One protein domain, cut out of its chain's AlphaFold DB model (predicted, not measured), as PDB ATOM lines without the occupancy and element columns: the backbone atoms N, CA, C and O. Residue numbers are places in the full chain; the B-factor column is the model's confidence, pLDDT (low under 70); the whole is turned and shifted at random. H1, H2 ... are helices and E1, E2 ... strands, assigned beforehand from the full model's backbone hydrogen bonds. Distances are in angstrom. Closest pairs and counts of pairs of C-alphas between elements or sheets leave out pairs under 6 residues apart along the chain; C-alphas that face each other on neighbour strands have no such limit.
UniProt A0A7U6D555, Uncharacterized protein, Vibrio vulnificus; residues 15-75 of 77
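Overview. This is residues 15 to 75 of the 77 residues of an uncharacterized protein of Vibrio vulnificus (UniProt A0A7U6D555). The model has two separate lobes, a three-stranded antiparallel sheet of E3, E4 and E5 at one end and a packed pair of helices, H1 and H2, at the other, with the short strand pair E1 and E2 between them. E2 runs on into E3, and neither helix packs on the three-stranded sheet. The printed part has 61 residues with two named helices and five named strands, in the order E1, H1, H2, E2, E3, E4, E5, and its class is mixed, helices and strands. The whole is loose, with a radius of gyration of the C-alphas of 14.0 A, and elongated, spanning 39 by 21 by 17 A.

Arrangement. The largest sheet runs E3, residues 53 to 58, then E4, residues 61 to 66, then E5, residues 72 to 74. It is a meander, each strand the antiparallel neighbour of the one before, and E3 with E4 and E4 with E5 are hairpins. Between E3 and E4, at 151 degrees, N 54 and O 65 are 2.8 A apart, within hydrogen-bond range. Between E4 and E5, at 141 degrees, N 64 and O 73 are within range at 2.7 A. E2, residues 48 to 50, runs on into E3 across a break of 2 residues, at 78 degrees, and the two meet only through their link. E1, residues 15 to 17, is the antiparallel neighbour of E2 at 149 degrees, with N 16 and O 49 within range at 2.8 A. H1, residues 18 to 26, and H2, residues 29 to 38, touch; their closest C-alphas, those of Phe 22 and Ala 32, are 4.7 A apart. They run opposite ways at a steep tilt of 47 degrees. The closest C-alphas of H1 and E2, those of Ile 18 and Ser 48, are 5.0 A apart. H1 and H2 are apart from E3, E4 and E5. In both helices every O i to N i+4 pair is within hydrogen-bond range.

Along the chain. E1 begins at C-alpha 15, (178.827, 198.640, 152.860). H1 measures 12.3 A from first to last C-alpha, and H2 14.4 A, ending at C-alpha 38, (164.590, 189.802, 146.517). E3 is 15.3 A long and E4 16.3 A. E1, E2 and E5 have 3 residues each, and E5 ends at C-alpha 74, (178.346, 188.867, 168.112).

Size, cuts and confidence. The two C-alphas farthest apart, those of Ser 28 and Ser 60, are 40.7 A apart. The printed part has no cut and no long link; the link from H2 to E2, 9 residues, is short, and the others are tight. The mean pLDDT of the printed part is 82.4, and residues 74 to 75 are under 70.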
ATOM      1  N   GLY A  15     180.194 198.805 153.336       72.06
ATOM      2  CA  GLY A  15     178.827 198.640 152.860       72.06
ATOM      3  C   GLY A  15     178.784 198.928 151.365       72.06
ATOM      4  O   GLY A  15     178.982 200.068 150.955       72.06
ATOM      5  N   LYS A  16     178.547 197.905 150.545       80.00
ATOM      6  CA  LYS A  16     178.278 198.081 149.118       80.00
ATOM      7  C   LYS A  16     176.784 197.948 148.883       80.00
ATOM      8  O   LYS A  16     176.202 196.912 149.204       80.00
ATOM      9  N   ASP A  17     176.168 198.992 148.339       85.31
ATOM     10  CA  ASP A  17     174.735 198.995 148.062       85.31
ATOM     11  C   ASP A  17     174.343 197.781 147.200       85.31
ATOM     12  O   ASP A  17     175.022 197.422 146.225       85.31
ATOM     13  N   ILE A  18     173.265 197.103 147.599       87.75
ATOM     14  CA  ILE A  18     172.830 195.861 146.953       87.75
ATOM     15  C   ILE A  18     172.419 196.131 145.501       87.75
ATOM     16  O   ILE A  18     172.768 195.351 144.611       87.75
ATOM     17  N   PHE A  19     171.700 197.226 145.241       89.81
ATOM     18  CA  PHE A  19     171.285 197.579 143.888       89.81
ATOM     19  C   PHE A  19     172.491 197.906 143.010       89.81
ATOM     20  O   PHE A  19     172.610 197.329 141.930       89.81
ATOM     21  N   GLN A  20     173.418 198.732 143.496       88.94
ATOM     22  CA  GLN A  20     174.644 199.070 142.774       88.94
ATOM     23  C   GLN A  20     175.483 197.821 142.461       88.94
ATOM     24  O   GLN A  20     175.968 197.660 141.342       88.94
ATOM     25  N   THR A  21     175.572 196.877 143.405       88.94
ATOM     26  CA  THR A  21     176.265 195.591 143.204       88.94
ATOM     27  C   THR A  21     175.672 194.797 142.038       88.94
ATOM     28  O   THR A  21     176.405 194.257 141.207       88.94
ATOM     29  N   PHE A  22     174.343 194.712 141.954       91.44
ATOM     30  CA  PHE A  22     173.694 194.008 140.848       91.44
ATOM     31  C   PHE A  22     173.683 194.815 139.549       91.44
ATOM     32  O   PHE A  22     173.690 194.214 138.474       91.44
ATOM     33  N   LEU A  23     173.690 196.146 139.626       92.94
ATOM     34  CA  LEU A  23     173.775 197.016 138.460       92.94
ATOM     35  C   LEU A  23     175.116 196.834 137.748       92.94
ATOM     36  O   LEU A  23     175.124 196.596 136.545       92.94
ATOM     37  N   GLU A  24     176.221 196.834 138.495       91.81
ATOM     38  CA  GLU A  24     177.562 196.551 137.966       91.81
ATOM     39  C   GLU A  24     177.669 195.135 137.386       91.81
ATOM     40  O   GLU A  24     178.293 194.932 136.349       91.81
ATOM     41  N   ARG A  25     177.028 194.147 138.024       90.12
ATOM     42  CA  ARG A  25     177.071 192.750 137.567       90.12
ATOM     43  C   ARG A  25     176.268 192.504 136.290       90.12
ATOM     44  O   ARG A  25     176.659 191.671 135.477       90.12
ATOM     45  N   TYR A  26     175.100 193.125 136.161       92.94
ATOM     46  CA  TYR A  26     174.164 192.824 135.075       92.94
ATOM     47  C   TYR A  26     174.159 193.862 133.956       92.94
ATOM     48  O   TYR A  26     173.619 193.566 132.894       92.94
ATOM     49  N   GLY A  27     174.645 195.083 134.201       92.19
ATOM     50  CA  GLY A  27     174.523 196.210 133.269       92.19
ATOM     51  C   GLY A  27     173.074 196.628 132.980       92.19
ATOM     52  O   GLY A  27     172.820 197.421 132.082       92.19
ATOM     53  N   SER A  28     172.099 196.086 133.717       94.44
ATOM     54  CA  SER A  28     170.669 196.274 133.472       94.44
ATOM     55  C   SER A  28     169.967 196.728 134.742       94.44
ATOM     56  O   SER A  28     169.855 195.973 135.711       94.44
ATOM     57  N   VAL A  29     169.430 197.950 134.703       93.12
ATOM     58  CA  VAL A  29     168.691 198.571 135.813       93.12
ATOM     59  C   VAL A  29     167.509 197.709 136.249       93.12
ATOM     60  O   VAL A  29     167.308 197.492 137.443       93.12
ATOM     61  N   TRP A  30     166.742 197.175 135.295       93.00
ATOM     62  CA  TRP A  30     165.557 196.373 135.605       93.00
ATOM     63  C   TRP A  30     165.923 195.061 136.303       93.00
ATOM     64  O   TRP A  30     165.352 194.721 137.343       93.00
ATOM     65  N   LYS A  31     166.924 194.347 135.772       92.69
ATOM     66  CA  LYS A  31     167.395 193.086 136.354       92.69
ATOM     67  C   LYS A  31     168.004 193.314 137.738       92.69
ATOM     68  O   LYS A  31     167.682 192.580 138.669       92.69
ATOM     69  N   ALA A  32     168.797 194.375 137.895       91.88
ATOM     70  CA  ALA A  32     169.389 194.761 139.170       91.88
ATOM     71  C   ALA A  32     168.334 195.103 140.227       91.88
ATOM     72  O   ALA A  32     168.379 194.556 141.326       91.88
ATOM     73  N   ALA A  33     167.339 195.929 139.889       90.38
ATOM     74  CA  ALA A  33     166.262 196.297 140.808       90.38
ATOM     75  C   ALA A  33     165.420 195.085 141.229       90.38
ATOM     76  O   ALA A  33     165.071 194.953 142.403       90.38
ATOM     77  N   ARG A  34     165.115 194.176 140.293       93.00
ATOM     78  CA  ARG A  34     164.371 192.947 140.592       93.00
ATOM     79  C   ARG A  34     165.143 192.052 141.558       93.00
ATOM     80  O   ARG A  34     164.564 191.597 142.539       93.00
ATOM     81  N   THR A  35     166.433 191.826 141.312       89.81
ATOM     82  CA  THR A  35     167.258 191.018 142.216       89.81
ATOM     83  C   THR A  35     167.444 191.709 143.562       89.81
ATOM     84  O   THR A  35     167.248 191.067 144.583       89.81
ATOM     85  N   ALA A  36     167.732 193.012 143.593       88.75
ATOM     86  CA  ALA A  36     167.890 193.765 144.835       88.75
ATOM     87  C   ALA A  36     166.627 193.691 145.716       88.75
ATOM     88  O   ALA A  36     166.728 193.460 146.922       88.75
ATOM     89  N   ARG A  37     165.431 193.773 145.115       89.31
ATOM     90  CA  ARG A  37     164.157 193.576 145.828       89.31
ATOM     91  C   ARG A  37     164.031 192.199 146.482       89.31
ATOM     92  O   ARG A  37     163.481 192.124 147.573       89.31
ATOM     93  N   CYS A  38     164.567 191.131 145.884       89.56
ATOM     94  CA  CYS A  38     164.590 189.802 146.517       89.56
ATOM     95  C   CYS A  38     165.428 189.774 147.805       89.56
ATOM     96  O   CYS A  38     165.163 188.965 148.686       89.56
ATOM     97  N   TYR A  39     166.397 190.682 147.944       83.44
ATOM     98  CA  TYR A  39     167.162 190.893 149.178       83.44
ATOM     99  C   TYR A  39     166.508 191.937 150.107       83.44
ATOM    100  O   TYR A  39     167.097 192.364 151.101       83.44
ATOM    101  N   GLY A  40     165.280 192.366 149.802       85.38
ATOM    102  CA  GLY A  40     164.537 193.373 150.556       85.38
ATOM    103  C   GLY A  40     165.069 194.795 150.388       85.38
ATOM    104  O   GLY A  40     164.821 195.625 151.255       85.38
ATOM    105  N   TRP A  41     165.828 195.078 149.326       90.50
ATOM    106  CA  TRP A  41     166.243 196.440 148.992       90.50
ATOM    107  C   TRP A  41     165.072 197.222 148.386       90.50
ATOM    108  O   TRP A  41     164.408 196.745 147.457       90.50
ATOM    109  N   THR A  42     164.848 198.447 148.858       87.62
ATOM    110  CA  THR A  42     163.926 199.405 148.233       87.62
ATOM    111  C   THR A  42     164.547 200.802 148.211       87.62
ATOM    112  O   THR A  42     165.493 201.077 148.935       87.62
ATOM    113  N   ARG A  43     163.998 201.734 147.414       82.44
ATOM    114  CA  ARG A  43     164.464 203.138 147.434       82.44
ATOM    115  C   ARG A  43     164.237 203.834 148.783       82.44
ATOM    116  O   ARG A  43     164.927 204.799 149.070       82.44
ATOM    117  N   LYS A  44     163.247 203.384 149.564       83.69
ATOM    118  CA  LYS A  44     162.928 203.939 150.889       83.69
ATOM    119  C   LYS A  44     163.777 203.307 151.995       83.69
ATOM    120  O   LYS A  44     164.075 203.970 152.975       83.69
ATOM    121  N   GLU A  45     164.191 202.058 151.801       81.00
ATOM    122  CA  GLU A  45     165.080 201.311 152.693       81.00
ATOM    123  C   GLU A  45     166.226 200.703 151.873       81.00
ATOM    124  O   GLU A  45     166.166 199.529 151.471       81.00
ATOM    125  N   PRO A  46     167.258 201.506 151.560       77.06
ATOM    126  CA  PRO A  46     168.429 201.005 150.866       77.06
ATOM    127  C   PRO A  46     169.181 200.034 151.777       77.06
ATOM    128  O   PRO A  46     169.536 200.345 152.914       77.06
ATOM    129  N   LYS A  47     169.426 198.831 151.262       78.44
ATOM    130  CA  LYS A  47     170.213 197.792 151.932       78.44
ATOM    131  C   LYS A  47     171.583 197.659 151.285       78.44
ATOM    132  O   LYS A  47     171.726 197.786 150.072       78.44
ATOM    133  N   SER A  48     172.586 197.341 152.092       81.62
ATOM    134  CA  SER A  48     173.956 197.127 151.627       81.62
ATOM    135  C   SER A  48     174.443 195.731 151.991       81.62
ATOM    136  O   SER A  48     174.150 195.227 153.075       81.62
ATOM    137  N   PHE A  49     175.219 195.118 151.099       78.69
ATOM    138  CA  PHE A  49     176.068 193.995 151.464       78.69
ATOM    139  C   PHE A  49     177.237 194.531 152.277       78.69
ATOM    140  O   PHE A  49     177.933 195.449 151.844       78.69
ATOM    141  N   VAL A  50     177.463 193.959 153.453       74.44
ATOM    142  CA  VAL A  50     178.642 194.297 154.243       74.44
ATOM    143  C   VAL A  50     179.788 193.410 153.776       74.44
ATOM    144  O   VAL A  50     179.793 192.205 154.019       74.44
ATOM    145  N   ILE A  51     180.740 193.998 153.059       70.88
ATOM    146  CA  ILE A  51     181.932 193.306 152.569       70.88
ATOM    147  C   ILE A  51     182.896 193.093 153.747       70.88
ATOM    148  O   ILE A  51     182.881 193.838 154.727       70.88
ATOM    149  N   ASN A  52     183.728 192.054 153.667       72.25
ATOM    150  CA  ASN A  52     184.710 191.661 154.686       72.25
ATOM    151  C   ASN A  52     184.128 191.100 155.991       72.25
ATOM    152  O   ASN A  52     184.904 190.779 156.895       72.25
ATOM    153  N   ARG A  53     182.806 190.891 156.078       75.62
ATOM    154  CA  ARG A  53     182.180 190.080 157.130       75.62
ATOM    155  C   ARG A  53     181.073 189.183 156.592       75.62
ATOM    156  O   ARG A  53     180.361 189.554 155.669       75.62
ATOM    157  N   VAL A  54     180.889 188.030 157.219       74.31
ATOM    158  CA  VAL A  54     179.789 187.097 156.946       74.31
ATOM    159  C   VAL A  54     179.020 186.815 158.226       74.31
ATOM    160  O   VAL A  54     179.608 186.733 159.301       74.31
ATOM    161  N   LEU A  55     177.697 186.693 158.129       77.81
ATOM    162  CA  LEU A  55     176.880 186.201 159.234       77.81
ATOM    163  C   LEU A  55     176.998 184.674 159.281       77.81
ATOM    164  O   LEU A  55     176.689 183.996 158.303       77.81
ATOM    165  N   VAL A  56     177.448 184.146 160.409       79.00
ATOM    166  CA  VAL A  56     177.534 182.717 160.694       79.00
ATOM    167  C   VAL A  56     176.461 182.394 161.721       79.00
ATOM    168  O   VAL A  56     176.462 182.945 162.822       79.00
ATOM    169  N   LYS A  57     175.543 181.496 161.359       76.94
ATOM    170  CA  LYS A  57     174.515 181.007 162.278       76.94
ATOM    171  C   LYS A  57     175.121 179.951 163.194       76.94
ATOM    172  O   LYS A  57     175.610 178.931 162.708       76.94
ATOM    173  N   SER A  58     175.090 180.189 164.501       74.25
ATOM    174  CA  SER A  58     175.474 179.207 165.519       74.25
ATOM    175  C   SER A  58     174.261 178.844 166.371       74.25
ATOM    176  O   SER A  58     173.338 179.642 166.520       74.25
ATOM    177  N   LYS A  59     174.273 177.652 166.985       74.44
ATOM    178  CA  LYS A  59     173.249 177.249 167.968       74.44
ATOM    179  C   LYS A  59     173.150 178.234 169.143       74.44
ATOM    180  O   LYS A  59     172.108 178.315 169.777       74.44
ATOM    181  N   SER A  60     174.228 178.968 169.406       72.62
ATOM    182  CA  SER A  60     174.367 179.918 170.515       72.62
ATOM    183  C   SER A  60     173.989 181.363 170.156       72.62
ATOM    184  O   SER A  60     174.174 182.245 170.986       72.62
ATOM    185  N   GLY A  61     173.514 181.617 168.933       70.12
ATOM    186  CA  GLY A  61     173.232 182.958 168.418       70.12
ATOM    187  C   GLY A  61     174.024 183.280 167.153       70.12
ATOM    188  O   GLY A  61     175.060 182.675 166.864       70.12
ATOM    189  N   ASP A  62     173.515 184.227 166.372       77.94
ATOM    190  CA  ASP A  62     174.166 184.645 165.139       77.94
ATOM    191  C   ASP A  62     175.418 185.480 165.452       77.94
ATOM    192  O   ASP A  62     175.427 186.345 166.331       77.94
ATOM    193  N   VAL A  63     176.500 185.226 164.715       79.19
ATOM    194  CA  VAL A  63     177.769 185.942 164.872       79.19
ATOM    195  C   VAL A  63     178.264 186.461 163.528       79.19
ATOM    196  O   VAL A  63     178.114 185.811 162.497       79.19
ATOM    197  N   HIS A  64     178.878 187.635 163.507       78.00
ATOM    198  CA  HIS A  64     179.593 188.139 162.344       78.00
ATOM    199  C   HIS A  64     181.049 187.685 162.382       78.00
ATOM    200  O   HIS A  64     181.779 187.970 163.324       78.00
ATOM    201  N   ARG A  65     181.507 187.020 161.326       77.75
ATOM    202  CA  ARG A  65     182.904 186.623 161.150       77.75
ATOM    203  C   ARG A  65     183.570 187.507 160.106       77.75
ATOM    204  O   ARG A  65     183.060 187.641 159.001       77.75
ATOM    205  N   CYS A  66     184.718 188.086 160.438       81.56
ATOM    206  CA  CYS A  66     185.558 188.810 159.494       81.56
ATOM    207  C   CYS A  66     186.188 187.836 158.487       81.56
ATOM    208  O   CYS A  66     186.813 186.855 158.889       81.56
ATOM    209  N   ASN A  67     186.083 188.134 157.191       79.81
ATOM    210  CA  ASN A  67     186.649 187.288 156.135       79.81
ATOM    211  C   ASN A  67     188.180 187.344 156.082       79.81
ATOM    212  O   ASN A  67     188.799 186.383 155.650       79.81
ATOM    213  N   ASN A  68     188.784 188.454 156.521       80.94
ATOM    214  CA  ASN A  68     190.228 188.656 156.414       80.94
ATOM    215  C   ASN A  68     191.007 187.903 157.504       80.94
ATOM    216  O   ASN A  68     191.919 187.141 157.219       80.94
ATOM    217  N   CYS A  69     190.635 188.096 158.772       80.00
ATOM    218  CA  CYS A  69     191.372 187.538 159.915       80.00
ATOM    219  C   CYS A  69     190.606 186.450 160.682       80.00
ATOM    220  O   CYS A  69     191.093 185.942 161.691       80.00
ATOM    221  N   GLY A  70     189.376 186.137 160.265       78.44
ATOM    222  CA  GLY A  70     188.525 185.153 160.928       78.44
ATOM    223  C   GLY A  70     187.948 185.593 162.275       78.44
ATOM    224  O   GLY A  70     187.274 184.782 162.902       78.44
ATOM    225  N   ASN A  71     188.188 186.835 162.720       82.31
ATOM    226  CA  ASN A  71     187.677 187.342 163.996       82.31
ATOM    227  C   ASN A  71     186.148 187.302 164.039       82.31
ATOM    228  O   ASN A  71     185.502 187.701 163.070       82.31
ATOM    229  N   VAL A  72     185.584 186.858 165.158       76.06
ATOM    230  CA  VAL A  72     184.140 186.708 165.339       76.06
ATOM    231  C   VAL A  72     183.652 187.777 166.311       76.06
ATOM    232  O   VAL A  72     184.209 187.921 167.393       76.06
ATOM    233  N   VAL A  73     182.622 188.521 165.921       72.31
ATOM    234  CA  VAL A  73     181.912 189.485 166.765       72.31
ATOM    235  C   VAL A  73     180.434 189.084 166.840       72.31
ATOM    236  O   VAL A  73     179.893 188.611 165.839       72.31
ATOM    237  N   PRO A  74     179.765 189.200 167.996       67.56
ATOM    238  CA  PRO A  74     178.346 188.867 168.112       67.56
ATOM    239  C   PRO A  74     177.496 189.713 167.149       67.56
ATOM    240  O   PRO A  74     177.789 190.886 166.932       67.56
ATOM    241  N   ALA A  75     176.448 189.130 166.553       64.25
ATOM    242  CA  ALA A  75     175.560 189.848 165.627       64.25
ATOM    243  C   ALA A  75     174.497 190.713 166.333       64.25
ATOM    244  O   ALA A  75     173.607 191.247 165.675       64.25
TER     245      ALA A  75